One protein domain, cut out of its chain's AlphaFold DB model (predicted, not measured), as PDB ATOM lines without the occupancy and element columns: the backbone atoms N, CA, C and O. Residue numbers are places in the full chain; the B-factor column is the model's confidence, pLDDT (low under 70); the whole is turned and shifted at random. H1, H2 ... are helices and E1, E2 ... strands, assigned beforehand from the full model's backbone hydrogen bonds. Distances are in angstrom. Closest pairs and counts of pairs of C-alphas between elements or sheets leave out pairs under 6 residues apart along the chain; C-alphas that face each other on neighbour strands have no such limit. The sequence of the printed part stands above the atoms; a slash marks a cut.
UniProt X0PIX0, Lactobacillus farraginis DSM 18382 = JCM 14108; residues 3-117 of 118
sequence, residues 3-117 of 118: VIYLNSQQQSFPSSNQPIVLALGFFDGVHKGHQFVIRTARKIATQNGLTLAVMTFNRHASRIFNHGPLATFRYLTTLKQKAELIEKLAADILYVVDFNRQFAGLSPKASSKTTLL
ATOM      1  N   VAL A   3      42.427 -41.653  40.420       94.31
ATOM      2  CA  VAL A   3      42.364 -42.349  39.121       94.31
ATOM      3  C   VAL A   3      40.910 -42.653  38.767       94.31
ATOM      4  O   VAL A   3      40.189 -43.240  39.569       94.31
ATOM      5  N   ILE A   4      40.485 -42.263  37.566       92.12
ATOM      6  CA  ILE A   4      39.120 -42.435  37.057       92.12
ATOM      7  C   ILE A   4      39.185 -43.175  35.723       92.12
ATOM      8  O   ILE A   4      39.871 -42.744  34.797       92.12
ATOM      9  N   TYR A   5      38.454 -44.282  35.606       90.62
ATOM     10  CA  TYR A   5      38.374 -45.057  34.369       90.62
ATOM     11  C   TYR A   5      37.171 -44.610  33.542       90.62
ATOM     12  O   TYR A   5      36.053 -44.558  34.047       90.62
ATOM     13  N   LEU A   6      37.408 -44.297  32.269       88.25
ATOM     14  CA  LEU A   6      36.384 -43.878  31.316       88.25
ATOM     15  C   LEU A   6      36.201 -44.964  30.261       88.25
ATOM     16  O   LEU A   6      37.179 -45.506  29.747       88.25
ATOM     17  N   ASN A   7      34.956 -45.259  29.904       84.25
ATOM     18  CA  ASN A   7      34.632 -46.206  28.840       84.25
ATOM     19  C   ASN A   7      33.560 -45.620  27.907       84.25
ATOM     20  O   ASN A   7      33.073 -44.507  28.102       84.25
ATOM     21  N   SER A   8      33.210 -46.360  26.858       76.19
ATOM     22  CA  SER A   8      32.246 -45.929  25.839       76.19
ATOM     23  C   SER A   8      30.815 -45.731  26.356       76.19
ATOM     24  O   SER A   8      30.047 -45.022  25.713       76.19
ATOM     25  N   GLN A   9      30.447 -46.335  27.487       73.62
ATOM     26  CA  GLN A   9      29.119 -46.213  28.100       73.62
ATOM     27  C   GLN A   9      29.087 -45.204  29.256       73.62
ATOM     28  O   GLN A   9      28.034 -44.658  29.573       73.62
ATOM     29  N   GLN A  10      30.234 -44.931  29.877       69.19
ATOM     30  CA  GLN A  10      30.378 -44.036  31.020       69.19
ATOM     31  C   GLN A  10      31.470 -43.007  30.739       69.19
ATOM     32  O   GLN A  10      32.659 -43.217  30.988       69.19
ATOM     33  N   GLN A  11      31.022 -41.860  30.231       65.75
ATOM     34  CA  GLN A  11      31.828 -40.660  30.005       65.75
ATOM     35  C   GLN A  11      31.616 -39.622  31.113       65.75
ATOM     36  O   GLN A  11      31.645 -38.416  30.866       65.75
ATOM     37  N   SER A  12      31.315 -40.069  32.330       61.59
ATOM     38  CA  SER A  12      31.075 -39.156  33.438       61.59
ATOM     39  C   SER A  12      32.409 -38.612  33.930       61.59
ATOM     40  O   SER A  12      33.092 -39.228  34.750       61.59
ATOM     41  N   PHE A  13      32.772 -37.433  33.435       66.44
ATOM     42  CA  PHE A  13      33.674 -36.564  34.174       66.44
ATOM     43  C   PHE A  13      32.995 -36.222  35.506       66.44
ATOM     44  O   PHE A  13      31.776 -36.011  35.516       66.44
ATOM     45  N   PRO A  14      33.730 -36.194  36.632       61.50
ATOM     46  CA  PRO A  14      33.171 -35.714  37.884       61.50
ATOM     47  C   PRO A  14      32.500 -34.364  37.624       61.50
ATOM     48  O   PRO A  14      33.103 -33.477  37.018       61.50
ATOM     49  N   SER A  15      31.239 -34.232  38.043       56.16
ATOM     50  CA  SER A  15      30.348 -33.092  37.770       56.16
ATOM     51  C   SER A  15      30.753 -31.817  38.522       56.16
ATOM     52  O   SER A  15      29.912 -31.029  38.947       56.16
ATOM     53  N   SER A  16      32.052 -31.619  38.731       60.94
ATOM     54  CA  SER A  16      32.589 -30.392  39.280       60.94
ATOM     55  C   SER A  16      32.389 -29.297  38.234       60.94
ATOM     56  O   SER A  16      32.881 -29.390  37.111       60.94
ATOM     57  N   ASN A  17      31.683 -28.232  38.610       66.75
ATOM     58  CA  ASN A  17      31.516 -27.048  37.766       66.75
ATOM     59  C   ASN A  17      32.817 -26.236  37.597       66.75
ATOM     60  O   ASN A  17      32.799 -25.194  36.928       66.75
ATOM     61  N   GLN A  18      33.920 -26.686  38.208       78.94
ATOM     62  CA  GLN A  18      35.203 -26.004  38.178       78.94
ATOM     63  C   GLN A  18      36.003 -26.363  36.917       78.94
ATOM     64  O   GLN A  18      36.068 -27.535  36.541       78.94
ATOM     65  N   PRO A  19      36.604 -25.364  36.244       87.81
ATOM     66  CA  PRO A  19      37.479 -25.602  35.103       87.81
ATOM     67  C   PRO A  19      38.737 -26.373  35.519       87.81
ATOM     68  O   PRO A  19      39.219 -26.259  36.647       87.81
ATOM     69  N   ILE A  20      39.289 -27.140  34.580       90.00
ATOM     70  CA  ILE A  20      40.517 -27.919  34.776       90.00
ATOM     71  C   ILE A  20      41.514 -27.641  33.652       90.00
ATOM     72  O   ILE A  20      41.136 -27.277  32.534       90.00
ATOM     73  N   VAL A  21      42.792 -27.880  33.934       93.88
ATOM     74  CA  VAL A  21      43.826 -27.979  32.899       93.88
ATOM     75  C   VAL A  21      44.015 -29.451  32.568       93.88
ATOM     76  O   VAL A  21      44.262 -30.249  33.472       93.88
ATOM     77  N   LEU A  22      43.894 -29.818  31.290       93.50
ATOM     78  CA  LEU A  22      43.973 -31.204  30.846       93.50
ATOM     79  C   LEU A  22      45.186 -31.421  29.936       93.50
ATOM     80  O   LEU A  22      45.241 -30.904  28.819       93.50
ATOM     81  N   ALA A  23      46.131 -32.242  30.392       95.56
ATOM     82  CA  ALA A  23      47.154 -32.815  29.521       95.56
ATOM     83  C   ALA A  23      46.622 -34.117  28.908       95.56
ATOM     84  O   ALA A  23      46.284 -35.051  29.639       95.56
ATOM     85  N   LEU A  24      46.540 -34.194  27.581       93.69
ATOM     86  CA  LEU A  24      45.975 -35.343  26.871       93.69
ATOM     87  C   LEU A  24      47.050 -36.037  26.041       93.69
ATOM     88  O   LEU A  24      47.723 -35.403  25.239       93.69
ATOM     89  N   GLY A  25      47.196 -37.353  26.197       92.38
ATOM     90  CA  GLY A  25      48.175 -38.101  25.415       92.38
ATOM     91  C   GLY A  25      48.299 -39.572  25.795       92.38
ATOM     92  O   GLY A  25      47.880 -40.023  26.861       92.38
ATOM     93  N   PHE A  26      48.917 -40.362  24.915       94.00
ATOM     94  CA  PHE A  26      49.139 -41.784  25.192       94.00
ATOM     95  C   PHE A  26      50.150 -42.023  26.324       94.00
ATOM     96  O   PHE A  26      50.035 -43.012  27.048       94.00
ATOM     97  N   PHE A  27      51.108 -41.108  26.499       96.12
ATOM     98  CA  PHE A  27      52.053 -41.048  27.619       96.12
ATOM     99  C   PHE A  27      52.783 -42.360  27.961       96.12
ATOM    100  O   PHE A  27      53.190 -42.562  29.102       96.12
ATOM    101  N   ASP A  28      52.989 -43.266  27.003       95.56
ATOM    102  CA  ASP A  28      53.764 -44.482  27.265       95.56
ATOM    103  C   ASP A  28      55.234 -44.146  27.558       95.56
ATOM    104  O   ASP A  28      55.828 -43.266  26.932       95.56
ATOM    105  N   GLY A  29      55.789 -44.772  28.595       96.00
ATOM    106  CA  GLY A  29      57.139 -44.499  29.087       96.00
ATOM    107  C   GLY A  29      57.326 -43.160  29.808       96.00
ATOM    108  O   GLY A  29      58.367 -42.972  30.428       96.00
ATOM    109  N   VAL A  30      56.363 -42.227  29.731       97.25
ATOM    110  CA  VAL A  30      56.428 -40.871  30.323       97.25
ATOM    111  C   VAL A  30      57.822 -40.229  30.148       97.25
ATOM    112  O   VAL A  30      58.442 -39.726  31.086       97.25
ATOM    113  N   HIS A  31      58.362 -40.295  28.927       96.56
ATOM    114  CA  HIS A  31      59.690 -39.771  28.597       96.56
ATOM    115  C   HIS A  31      59.748 -38.235  28.680       96.56
ATOM    116  O   HIS A  31      58.735 -37.565  28.871       96.56
ATOM    117  N   LYS A  32      60.932 -37.643  28.473       97.44
ATOM    118  CA  LYS A  32      61.174 -36.194  28.649       97.44
ATOM    119  C   LYS A  32      60.156 -35.293  27.929       97.44
ATOM    120  O   LYS A  32      59.687 -34.336  28.531       97.44
ATOM    121  N   GLY A  33      59.761 -35.633  26.697       96.75
ATOM    122  CA  GLY A  33      58.690 -34.923  25.976       96.75
ATOM    123  C   GLY A  33      57.341 -34.929  26.712       96.75
ATOM    124  O   GLY A  33      56.778 -33.873  26.974       96.75
ATOM    125  N   HIS A  34      56.862 -36.098  27.148       97.38
ATOM    126  CA  HIS A  34      55.641 -36.212  27.955       97.38
ATOM    127  C   HIS A  34      55.746 -35.445  29.279       97.38
ATOM    128  O   HIS A  34      54.813 -34.750  29.675       97.38
ATOM    129  N   GLN A  35      56.903 -35.518  29.944       98.12
ATOM    130  CA  GLN A  35      57.144 -34.772  31.180       98.12
ATOM    131  C   GLN A  35      57.064 -33.264  30.949       98.12
ATOM    132  O   GLN A  35      56.529 -32.553  31.793       98.12
ATOM    133  N   PHE A  36      57.577 -32.770  29.822       97.44
ATOM    134  CA  PHE A  36      57.485 -31.360  29.462       97.44
ATOM    135  C   PHE A  36      56.027 -30.911  29.296       97.44
ATOM    136  O   PHE A  36      55.639 -29.903  29.888       97.44
ATOM    137  N   VAL A  37      55.203 -31.685  28.579       97.38
ATOM    138  CA  VAL A  37      53.766 -31.396  28.411       97.38
ATOM    139  C   VAL A  37      53.057 -31.348  29.768       97.38
ATOM    140  O   VAL A  37      52.415 -30.353  30.099       97.38
ATOM    141  N   ILE A  38      53.239 -32.376  30.603       97.81
ATOM    142  CA  ILE A  38      52.564 -32.468  31.907       97.81
ATOM    143  C   ILE A  38      53.047 -31.368  32.867       97.81
ATOM    144  O   ILE A  38      52.235 -30.753  33.554       97.81
ATOM    145  N   ARG A  39      54.348 -31.045  32.894       97.75
ATOM    146  CA  ARG A  39      54.877 -29.936  33.714       97.75
ATOM    147  C   ARG A  39      54.365 -28.577  33.252       97.75
ATOM    148  O   ARG A  39      54.098 -27.713  34.085       97.75
ATOM    149  N   THR A  40      54.202 -28.385  31.945       97.38
ATOM    150  CA  THR A  40      53.609 -27.161  31.391       97.38
ATOM    151  C   THR A  40      52.155 -27.031  31.836       97.38
ATOM    152  O   THR A  40      51.762 -25.982  32.347       97.38
ATOM    153  N   ALA A  41      51.390 -28.123  31.762       96.75
ATOM    154  CA  ALA A  41      50.028 -28.179  32.279       96.75
ATOM    155  C   ALA A  41      49.968 -27.892  33.790       96.75
ATOM    156  O   ALA A  41      49.159 -27.076  34.224       96.75
ATOM    157  N   ARG A  42      50.879 -28.467  34.590       97.56
ATOM    158  CA  ARG A  42      50.998 -28.183  36.032       97.56
ATOM    159  C   ARG A  42      51.258 -26.709  36.305       97.56
ATOM    160  O   ARG A  42      50.624 -26.142  37.190       97.56
ATOM    161  N   LYS A  43      52.162 -26.079  35.553       97.44
ATOM    162  CA  LYS A  43      52.462 -24.650  35.701       97.44
ATOM    163  C   LYS A  43      51.211 -23.804  35.462       97.44
ATOM    164  O   LYS A  43      50.888 -22.970  36.303       97.44
ATOM    165  N   ILE A  44      50.488 -24.058  34.372       96.12
ATOM    166  CA  ILE A  44      49.251 -23.338  34.037       96.12
ATOM    167  C   ILE A  44      48.182 -23.578  35.109       96.12
ATOM    168  O   ILE A  44      47.558 -22.625  35.569       96.12
ATOM    169  N   ALA A  45      48.010 -24.821  35.561       95.56
ATOM    170  CA  ALA A  45      47.062 -25.165  36.616       95.56
ATOM    171  C   ALA A  45      47.364 -24.396  37.910       95.56
ATOM    172  O   ALA A  45      46.483 -23.758  38.469       95.56
ATOM    173  N   THR A  46      48.630 -24.363  38.340       96.75
ATOM    174  CA  THR A  46      49.048 -23.607  39.529       96.75
ATOM    175  C   THR A  46      48.828 -22.106  39.368       96.75
ATOM    176  O   THR A  46      48.306 -21.475  40.279       96.75
ATOM    177  N   GLN A  47      49.179 -21.531  38.214       97.06
ATOM    178  CA  GLN A  47      49.002 -20.098  37.950       97.06
ATOM    179  C   GLN A  47      47.535 -19.655  37.996       97.06
ATOM    180  O   GLN A  47      47.261 -18.514  38.349       97.06
ATOM    181  N   ASN A  48      46.610 -20.551  37.655       94.31
ATOM    182  CA  ASN A  48      45.178 -20.258  37.612       94.31
ATOM    183  C   ASN A  48      44.409 -20.821  38.821       94.31
ATOM    184  O   ASN A  48      43.186 -20.728  38.852       94.31
ATOM    185  N   GLY A  49      45.090 -21.437  39.797       94.94
ATOM    186  CA  GLY A  49      44.433 -22.092  40.936       94.94
ATOM    187  C   GLY A  49      43.516 -23.256  40.534       94.94
ATOM    188  O   GLY A  49      42.522 -23.511  41.205       94.94
ATOM    189  N   LEU A  50      43.817 -23.934  39.423       94.00
ATOM    190  CA  LEU A  50      43.003 -25.008  38.856       94.00
ATOM    191  C   LEU A  50      43.579 -26.392  39.160       94.00
ATOM    192  O   LEU A  50      44.772 -26.570  39.415       94.00
ATOM    193  N   THR A  51      42.705 -27.391  39.055       93.44
ATOM    194  CA  THR A  51      43.078 -28.808  39.113       93.44
ATOM    195  C   THR A  51      43.815 -29.212  37.833       93.44
ATOM    196  O   THR A  51      43.357 -28.906  36.726       93.44
ATOM    197  N   LEU A  52      44.937 -29.927  37.975       95.81
ATOM    198  CA  LEU A  52      45.603 -30.600  36.863       95.81
ATOM    199  C   LEU A  52      45.024 -32.004  36.684       95.81
ATOM    200  O   LEU A  52      45.194 -32.880  37.532       95.81
ATOM    201  N   ALA A  53      44.432 -32.239  35.522       95.00
ATOM    202  CA  ALA A  53      44.076 -33.567  35.066       95.00
ATOM    203  C   ALA A  53      45.011 -34.038  33.948       95.00
ATOM    204  O   ALA A  53      45.449 -33.267  33.092       95.00
ATOM    205  N   VAL A  54      45.265 -35.340  33.918       96.25
ATOM    206  CA  VAL A  54      45.929 -36.024  32.809       96.25
ATOM    207  C   VAL A  54      44.959 -37.048  32.243       96.25
ATOM    208  O   VAL A  54      44.381 -37.824  32.995       96.25
ATOM    209  N   MET A  55      44.768 -37.070  30.927       94.62
ATOM    210  CA  MET A  55      44.010 -38.117  30.246       94.62
ATOM    211  C   MET A  55      44.940 -38.964  29.397       94.62
ATOM    212  O   MET A  55      45.698 -38.452  28.573       94.62
ATOM    213  N   THR A  56      44.853 -40.274  29.597       94.75
ATOM    214  CA  THR A  56      45.628 -41.260  28.854       94.75
ATOM    215  C   THR A  56      44.774 -42.431  28.399       94.75
ATOM    216  O   THR A  56      43.618 -42.566  28.793       94.75
ATOM    217  N   PHE A  57      45.358 -43.300  27.580       92.38
ATOM    218  CA  PHE A  57      44.703 -44.487  27.046       92.38
ATOM    219  C   PHE A  57      45.401 -45.749  27.553       92.38
ATOM    220  O   PHE A  57      46.634 -45.814  27.646       92.38
ATOM    221  N   ASN A  58      44.613 -46.779  27.852       91.94
ATOM    222  CA  ASN A  58      45.140 -48.089  28.238       91.94
ATOM    223  C   ASN A  58      45.662 -48.901  27.036       91.94
ATOM    224  O   ASN A  58      46.492 -49.797  27.202       91.94
ATOM    225  N   ARG A  59      45.203 -48.586  25.819       90.19
ATOM    226  CA  ARG A  59      45.513 -49.321  24.592       90.19
ATOM    227  C   ARG A  59      46.013 -48.386  23.497       90.19
ATOM    228  O   ARG A  59      45.462 -47.310  23.296       90.19
ATOM    229  N   HIS A  60      47.065 -48.810  22.798       88.31
ATOM    230  CA  HIS A  60      47.573 -48.088  21.634       88.31
ATOM    231  C   HIS A  60      46.625 -48.273  20.440       88.31
ATOM    232  O   HIS A  60      46.095 -49.368  20.240       88.31
ATOM    233  N   ALA A  61      46.456 -47.244  19.605       83.69
ATOM    234  CA  ALA A  61      45.524 -47.274  18.477       83.69
ATOM    235  C   ALA A  61      45.798 -48.426  17.491       83.69
ATOM    236  O   ALA A  61      44.863 -49.091  17.046       83.69
ATOM    237  N   SER A  62      47.068 -48.757  17.222       83.62
ATOM    238  CA  SER A  62      47.417 -49.881  16.331       83.62
ATOM    239  C   SER A  62      46.938 -51.248  16.842       83.62
ATOM    240  O   SER A  62      46.699 -52.143  16.037       83.62
ATOM    241  N   ARG A  63      46.743 -51.407  18.161       81.44
ATOM    242  CA  ARG A  63      46.174 -52.625  18.769       81.44
ATOM    243  C   ARG A  63      44.657 -52.712  18.595       81.44
ATOM    244  O   ARG A  63      44.089 -53.772  18.824       81.44
ATOM    245  N   ILE A  64      44.008 -51.609  18.227       81.81
ATOM    246  CA  ILE A  64      42.564 -51.532  17.991       81.81
ATOM    247  C   ILE A  64      42.258 -51.661  16.497       81.81
ATOM    248  O   ILE A  64      41.327 -52.374  16.121       81.81
ATOM    249  N   PHE A  65      43.043 -51.011  15.638       79.31
ATOM    250  CA  PHE A  65      42.717 -50.862  14.216       79.31
ATOM    251  C   PHE A  65      43.334 -51.903  13.263       79.31
ATOM    252  O   PHE A  65      43.110 -51.791  12.067       79.31
ATOM    253  N   ASN A  66      44.014 -52.951  13.759       64.69
ATOM    254  CA  ASN A  66      44.537 -54.087  12.966       64.69
ATOM    255  C   ASN A  66      45.117 -53.686  11.593       64.69
ATOM    256  O   ASN A  66      44.681 -54.158  10.544       64.69
ATOM    257  N   HIS A  67      46.125 -52.813  11.597       61.19
ATOM    258  CA  HIS A  67      46.871 -52.486  10.385       61.19
ATOM    259  C   HIS A  67      47.968 -53.542  10.147       61.19
ATOM    260  O   HIS A  67      49.086 -53.389  10.627       61.19
ATOM    261  N   GLY A  68      47.647 -54.621   9.424       59.41
ATOM    262  CA  GLY A  68      48.641 -55.573   8.896       59.41
ATOM    263  C   GLY A  68      49.213 -56.605   9.890       59.41
ATOM    264  O   GLY A  68      48.784 -56.656  11.046       59.41
ATOM    265  N   PRO A  69      50.129 -57.488   9.428       53.62
ATOM    266  CA  PRO A  69      50.535 -58.700  10.141       53.62
ATOM    267  C   PRO A  69      51.202 -58.352  11.476       53.62
ATOM    268  O   PRO A  69      52.321 -57.858  11.514       53.62
ATOM    269  N   LEU A  70      50.463 -58.615  12.561       56.12
ATOM    270  CA  LEU A  70      50.852 -58.477  13.967       56.12
ATOM    271  C   LEU A  70      51.489 -57.119  14.299       56.12
ATOM    272  O   LEU A  70      52.704 -56.981  14.359       56.12
ATOM    273  N   ALA A  71      50.659 -56.119  14.608       58.38
ATOM    274  CA  ALA A  71      51.111 -54.849  15.169       58.38
ATOM    275  C   ALA A  71      51.934 -55.073  16.460       58.38
ATOM    276  O   ALA A  71      51.384 -55.204  17.560       58.38
ATOM    277  N   THR A  72      53.263 -55.094  16.339       70.44
ATOM    278  CA  THR A  72      54.229 -55.318  17.428       70.44
ATOM    279  C   THR A  72      54.430 -54.064  18.280       70.44
ATOM    280  O   THR A  72      55.558 -53.692  18.603       70.44
ATOM    281  N   PHE A  73      53.346 -53.373  18.652       80.50
ATOM    282  CA  PHE A  73      53.465 -52.297  19.631       80.50
ATOM    283  C   PHE A  73      53.862 -52.908  20.976       80.50
ATOM    284  O   PHE A  73      53.092 -53.667  21.576       80.50
ATOM    285  N   ARG A  74      55.073 -52.585  21.430       87.44
ATOM    286  CA  ARG A  74      55.598 -52.986  22.730       87.44
ATOM    287  C   ARG A  74      55.518 -51.794  23.671       87.44
ATOM    288  O   ARG A  74      56.133 -50.765  23.422       87.44
ATOM    289  N   TYR A  75      54.779 -51.975  24.754       91.62
ATOM    290  CA  TYR A  75      54.634 -50.965  25.790       91.62
ATOM    291  C   TYR A  75      55.945 -50.793  26.557       91.62
ATOM    292  O   TYR A  75      56.568 -51.781  26.956       91.62
ATOM    293  N   LEU A  76      56.339 -49.542  26.782       93.81
ATOM    294  CA  LEU A  76      57.473 -49.191  27.639       93.81
ATOM    295  C   LEU A  76      57.108 -49.295  29.121       93.81
ATOM    296  O   LEU A  76      57.965 -49.585  29.952       93.81
ATOM    297  N   THR A  77      55.838 -49.057  29.448       94.62
ATOM    298  CA  THR A  77      55.328 -49.072  30.822       94.62
ATOM    299  C   THR A  77      54.014 -49.829  30.925       94.62
ATOM    300  O   THR A  77      53.154 -49.747  30.047       94.62
ATOM    301  N   THR A  78      53.818 -50.527  32.042       95.75
ATOM    302  CA  THR A  78      52.475 -50.962  32.445       95.75
ATOM    303  C   THR A  78      51.611 -49.742  32.776       95.75
ATOM    304  O   THR A  78      52.128 -48.676  33.113       95.75
ATOM    305  N   LEU A  79      50.282 -49.888  32.744       94.94
ATOM    306  CA  LEU A  79      49.377 -48.805  33.146       94.94
ATOM    307  C   LEU A  79      49.657 -48.325  34.581       94.94
ATOM    308  O   LEU A  79      49.631 -47.123  34.836       94.94
ATOM    309  N   LYS A  80      49.988 -49.250  35.491       96.38
ATOM    310  CA  LYS A  80      50.363 -48.928  36.873       96.38
ATOM    311  C   LYS A  80      51.626 -48.060  36.926       96.38
ATOM    312  O   LYS A  80      51.598 -46.991  37.521       96.38
ATOM    313  N   GLN A  81      52.695 -48.465  36.237       97.75
ATOM    314  CA  GLN A  81      53.937 -47.680  36.165       97.75
ATOM    315  C   GLN A  81      53.712 -46.308  35.522       97.75
ATOM    316  O   GLN A  81      54.244 -45.306  35.990       97.75
ATOM    317  N   LYS A  82      52.897 -46.245  34.463       97.44
ATOM    318  CA  LYS A  82      52.506 -44.984  33.828       97.44
ATOM    319  C   LYS A  82      51.807 -44.058  34.828       97.44
ATOM    320  O   LYS A  82      52.165 -42.887  34.908       97.44
ATOM    321  N   ALA A  83      50.859 -44.578  35.612       97.88
ATOM    322  CA  ALA A  83      50.161 -43.812  36.643       97.88
ATOM    323  C   ALA A  83      51.118 -43.300  37.732       97.88
ATOM    324  O   ALA A  83      51.082 -42.116  38.051       97.88
ATOM    325  N   GLU A  84      52.027 -44.141  38.231       98.00
ATOM    326  CA  GLU A  84      53.049 -43.747  39.217       98.00
ATOM    327  C   GLU A  84      53.983 -42.647  38.679       98.00
ATOM    328  O   GLU A  84      54.353 -41.717  39.396       98.00
ATOM    329  N   LEU A  85      54.377 -42.728  37.404       98.12
ATOM    330  CA  LEU A  85      55.206 -41.708  36.755       98.12
ATOM    331  C   LEU A  85      54.456 -40.384  36.566       98.12
ATOM    332  O   LEU A  85      55.051 -39.324  36.742       98.12
ATOM    333  N   ILE A  86      53.167 -40.439  36.224       98.19
ATOM    334  CA  ILE A  86      52.313 -39.252  36.095       98.19
ATOM    335  C   ILE A  86      52.069 -38.604  37.464       98.19
ATOM    336  O   ILE A  86      52.146 -37.383  37.580       98.19
ATOM    337  N   GLU A  87      51.844 -39.395  38.515       97.94
ATOM    338  CA  GLU A  87      51.660 -38.885  39.877       97.94
ATOM    339  C   GLU A  87      52.888 -38.105  40.367       97.94
ATOM    340  O   GLU A  87      52.750 -37.020  40.933       97.94
ATOM    341  N   LYS A  88      54.100 -38.578  40.047       98.06
ATOM    342  CA  LYS A  88      55.361 -37.863  40.333       98.06
ATOM    343  C   LYS A  88      55.474 -36.500  39.641       98.06
ATOM    344  O   LYS A  88      56.338 -35.705  40.002       98.06
ATOM    345  N   LEU A  89      54.629 -36.219  38.650       97.75
ATOM    346  CA  LEU A  89      54.538 -34.924  37.971       97.75
ATOM    347  C   LEU A  89      53.437 -34.021  38.560       97.75
ATOM    348  O   LEU A  89      53.115 -32.997  37.959       97.75
ATOM    349  N   ALA A  90      52.906 -34.373  39.737       97.25
ATOM    350  CA  ALA A  90      51.907 -33.617  40.495       97.25
ATOM    351  C   ALA A  90      50.571 -33.424  39.755       97.25
ATOM    352  O   ALA A  90      49.951 -32.358  39.819       97.25
ATOM    353  N   ALA A  91      50.141 -34.466  39.039       97.12
ATOM    354  CA  ALA A  91      48.776 -34.567  38.545       97.12
ATOM    355  C   ALA A  91      47.808 -34.859  39.701       97.12
ATOM    356  O   ALA A  91      48.057 -35.734  40.535       97.12
ATOM    357  N   ASP A  92      46.686 -34.147  39.722       96.31
ATOM    358  CA  ASP A  92      45.655 -34.303  40.747       96.31
ATOM    359  C   ASP A  92      44.700 -35.444  40.361       96.31
ATOM    360  O   ASP A  92      44.341 -36.275  41.201       96.31
ATOM    361  N   ILE A  93      44.357 -35.532  39.067       95.31
ATOM    362  CA  ILE A  93      43.458 -36.540  38.488       95.31
ATOM    363  C   ILE A  93      44.120 -37.224  37.285       95.31
ATOM    364  O   ILE A  93      44.684 -36.563  36.414       95.31
ATOM    365  N   LEU A  94      43.980 -38.546  37.187       95.94
ATOM    366  CA  LEU A  94      44.296 -39.339  36.002       95.94
ATOM    367  C   LEU A  94      43.026 -39.981  35.439       95.94
ATOM    368  O   LEU A  94      42.464 -40.893  36.043       95.94
ATOM    369  N   TYR A  95      42.620 -39.557  34.248       94.31
ATOM    370  CA  TYR A  95      41.618 -40.244  33.446       94.31
ATOM    371  C   TYR A  95      42.283 -41.330  32.603       94.31
ATOM    372  O   TYR A  95      43.135 -41.043  31.759       94.31
ATOM    373  N   VAL A  96      41.876 -42.580  32.800       94.12
ATOM    374  CA  VAL A  96      42.290 -43.705  31.962       94.12
ATOM    375  C   VAL A  96      41.134 -44.085  31.057       94.12
ATOM    376  O   VAL A  96      40.149 -44.678  31.489       94.12
ATOM    377  N   VAL A  97      41.272 -43.757  29.782       91.56
ATOM    378  CA  VAL A  97      40.319 -44.140  28.750       91.56
ATOM    379  C   VAL A  97      40.564 -45.590  28.352       91.56
ATOM    380  O   VAL A  97      41.667 -45.958  27.923       91.56
ATOM    381  N   ASP A  98      39.514 -46.402  28.449       89.69
ATOM    382  CA  ASP A  98      39.456 -47.708  27.816       89.69
ATOM    383  C   ASP A  98      39.293 -47.549  26.299       89.69
ATOM    384  O   ASP A  98      38.186 -47.507  25.761       89.69
ATOM    385  N   PHE A  99      40.418 -47.407  25.599       86.56
ATOM    386  CA  PHE A  99      40.398 -47.107  24.175       86.56
ATOM    387  C   PHE A  99      40.038 -48.355  23.375       86.56
ATOM    388  O   PHE A  99      40.795 -49.326  23.320       86.56
ATOM    389  N   ASN A 100      38.865 -48.327  22.753       85.31
ATOM    390  CA  ASN A 100      38.332 -49.393  21.917       85.31
ATOM    391  C   ASN A 100      37.635 -48.795  20.683       85.31
ATOM    392  O   ASN A 100      37.495 -47.577  20.572       85.31
ATOM    393  N   ARG A 101      37.197 -49.642  19.739       83.44
ATOM    394  CA  ARG A 101      36.522 -49.172  18.512       83.44
ATOM    395  C   ARG A 101      35.291 -48.318  18.810       83.44
ATOM    396  O   ARG A 101      35.071 -47.330  18.123       83.44
ATOM    397  N   GLN A 102      34.516 -48.683  19.830       81.69
ATOM    398  CA  GLN A 102      33.331 -47.928  20.220       81.69
ATOM    399  C   GLN A 102      33.718 -46.539  20.731       81.69
ATOM    400  O   GLN A 102      33.087 -45.566  20.345       81.69
ATOM    401  N   PHE A 103      34.783 -46.435  21.535       79.25
ATOM    402  CA  PHE A 103      35.275 -45.150  22.018       79.25
ATOM    403  C   PHE A 103      35.819 -44.281  20.877       79.25
ATOM    404  O   PHE A 103      35.553 -43.087  20.821       79.25
ATOM    405  N   ALA A 104      36.555 -44.878  19.939       77.56
ATOM    406  CA  ALA A 104      37.120 -44.155  18.805       77.56
ATOM    407  C   ALA A 104      36.070 -43.659  17.795       77.56
ATOM    408  O   ALA A 104      36.339 -42.721  17.053       77.56
ATOM    409  N   GLY A 105      34.888 -44.281  17.766       72.44
ATOM    410  CA  GLY A 105      33.752 -43.835  16.957       72.44
ATOM    411  C   GLY A 105      32.956 -42.677  17.570       72.44
ATOM    412  O   GLY A 105      32.005 -42.207  16.951       72.44
ATOM    413  N   LEU A 106      33.305 -42.222  18.777       70.81
ATOM    414  CA  LEU A 106      32.634 -41.097  19.420       70.81
ATOM    415  C   LEU A 106      33.118 -39.771  18.833       70.81
ATOM    416  O   LEU A 106      34.321 -39.531  18.715       70.81
ATOM    417  N   SER A 107      32.185 -38.866  18.546       62.75
ATOM    418  CA  SER A 107      32.537 -37.477  18.267       62.75
ATOM    419  C   SER A 107      32.987 -36.784  19.563       62.75
ATOM    420  O   SER A 107      32.376 -36.988  20.619       62.75
ATOM    421  N   PRO A 108      34.047 -35.954  19.528       58.69
ATOM    422  CA  PRO A 108      34.442 -35.172  20.689       58.69
ATOM    423  C   PRO A 108      33.294 -34.255  21.127       58.69
ATOM    424  O   PRO A 108      32.919 -33.326  20.413       58.69
ATOM    425  N   LYS A 109      32.742 -34.479  22.322       56.25
ATOM    426  CA  LYS A 109      31.884 -33.492  22.985       56.25
ATOM    427  C   LYS A 109      32.799 -32.522  23.728       56.25
ATOM    428  O   LYS A 109      33.257 -32.810  24.831       56.25
ATOM    429  N   ALA A 110      33.127 -31.400  23.094       47.44
ATOM    430  CA  ALA A 110      33.933 -30.364  23.729       47.44
ATOM    431  C   ALA A 110      33.166 -29.785  24.929       47.44
ATOM    432  O   ALA A 110      32.105 -29.185  24.770       47.44
ATOM    433  N   SER A 111      33.695 -29.970  26.138       48.09
ATOM    434  CA  SER A 111      33.234 -29.208  27.302       48.09
ATOM    435  C   SER A 111      33.871 -27.822  27.245       48.09
ATOM    436  O   SER A 111      35.086 -27.712  27.095       48.09
ATOM    437  N   SER A 112      33.080 -26.759  27.393       45.78
ATOM    438  CA  SER A 112      33.482 -25.350  27.210       45.78
ATOM    439  C   SER A 112      34.540 -24.811  28.194       45.78
ATOM    440  O   SER A 112      34.837 -23.621  28.181       45.78
ATOM    441  N   LYS A 113      35.112 -25.658  29.061       60.25
ATOM    442  CA  LYS A 113      35.944 -25.269  30.215       60.25
ATOM    443  C   LYS A 113      37.246 -26.079  30.354       60.25
ATOM    444  O   LYS A 113      37.688 -26.334  31.471       60.25
ATOM    445  N   THR A 114      37.834 -26.525  29.241       62.34
ATOM    446  CA  THR A 114      39.079 -27.320  29.248       62.34
ATOM    447  C   THR A 114      40.169 -26.644  28.424       62.34
ATOM    448  O   THR A 114      40.001 -26.453  27.221       62.34
ATOM    449  N   THR A 115      41.311 -26.342  29.043       68.00
ATOM    450  CA  THR A 115      42.542 -26.014  28.308       68.00
ATOM    451  C   THR A 115      43.279 -27.311  27.993       68.00
ATOM    452  O   THR A 115      43.676 -28.027  28.914       68.00
ATOM    453  N   LEU A 116      43.434 -27.618  26.701       68.88
ATOM    454  CA  LEU A 116      44.093 -28.828  26.207       68.88
ATOM    455  C   LEU A 116      45.554 -28.554  25.852       68.88
ATOM    456  O   LEU A 116      45.854 -27.631  25.097       68.88
ATOM    457  N   LEU A 117      46.442 -29.400  26.367       67.69
ATOM    458  CA  LEU A 117      47.849 -29.471  25.976       67.69
ATOM    459  C   LEU A 117      48.125 -30.908  25.522       67.69
ATOM    460  O   LEU A 117      47.931 -31.841  26.307       67.69
TER     461      LEU A 117
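What this domain is: This is residues 3 to 117 of the 118 residues of a protein of Lactobacillus farraginis DSM 18382 = JCM 14108 (UniProt X0PIX0). One strongly twisted, parallel sheet of five strands has two helices, H1 and H3, over one face, while the loops of residues 7 to 19 and 105 to 113 pass by the other face. Beyond the ends of the strands E3 and E4 lie the short helices H2 and H4, and the loop of residues 66 to 71 reaches farthest out. The printed part has 115 residues, with four named helices and five named strands in the order E1 E2 H1 E3 H2 H3 E4 H4 E5; across the sheet the order is E1 E4 E3 E2 E5. The class is mixed, helices and strands. The whole is compact, with a radius of gyration of the C-alphas of 14.6 A, yet elongated in outline, spanning 48 by 31 by 19 A.

How they stand to each other: E1, residues 3 to 6, is an edge strand, parallel to E4, residues 93 to 97, with N 4 and O 94 at 2.8 A. E2, residues 20 to 24, is parallel to E3, residues 51 to 57, with N 53 and O 21 at 2.9 A. H1, residues 32 to 47, is on the sheet at a height of 8.6 A, over E3 and E2, and runs along the strands, at 7 degrees to E2 on the local plane; the closest C-alphas of H1 and E2 are those of Ala 45 and Val 21, 5.7 A apart. E2, H1, E3 is a strand-helix-strand unit, two parallel neighbour strands with a helix between, and its crossover is right-handed. E3 is also parallel to E4, with N 95 and O 54 at 2.8 A. H2, residues 62 to 65, is not on the sheet. H3, residues 79 to 87, is on the same face as H1 at a height of 9.6 A, over E4 and only just over E3, on which 3 of its C-alphas fall. E3, H2, H3, E4 is a second such unit, also right-handed. H1 and H3 are close but not clearly touching, the C-alphas of Ile 38 and Ile 86 being 8.0 A apart. H4, residues 101 to 104, is not on the sheet and is close to H2 but not clearly touching, the closest C-alphas being those of Arg 101 and Ile 64, 6.5 A apart. E5, residues 114 to 117, is the other edge strand, parallel to E2, with N 22 and O 115 at 3.0 A. E4, H4, E5 is a split unit, with E3 and E2 between its strands, and its crossover is right-handed. In H1 and H3 every O i to N i+4 pair is within hydrogen-bond range; H2 and H4 are too short for such a pair.

Where its parts are: E1 begins at C-alpha 3, (42.364, -42.349, 39.121). H1 measures 22.2 A, E3 19.9 A, E4 12.7 A, H3 12.2 A and E2 12.1 A from first to last C-alpha. E5 ends at C-alpha 117, (47.849, -29.471, 25.976).

The domain as a whole: The C-alphas farthest apart are those of Gly 49 and Pro 69, 48.2 A. The printed part has no cut; the links E1 to E2 and H2 to H3 are long. The mean pLDDT of the printed part is 84.9, and residues 10 to 17, 66 to 71 and 107 to 117 are under 70.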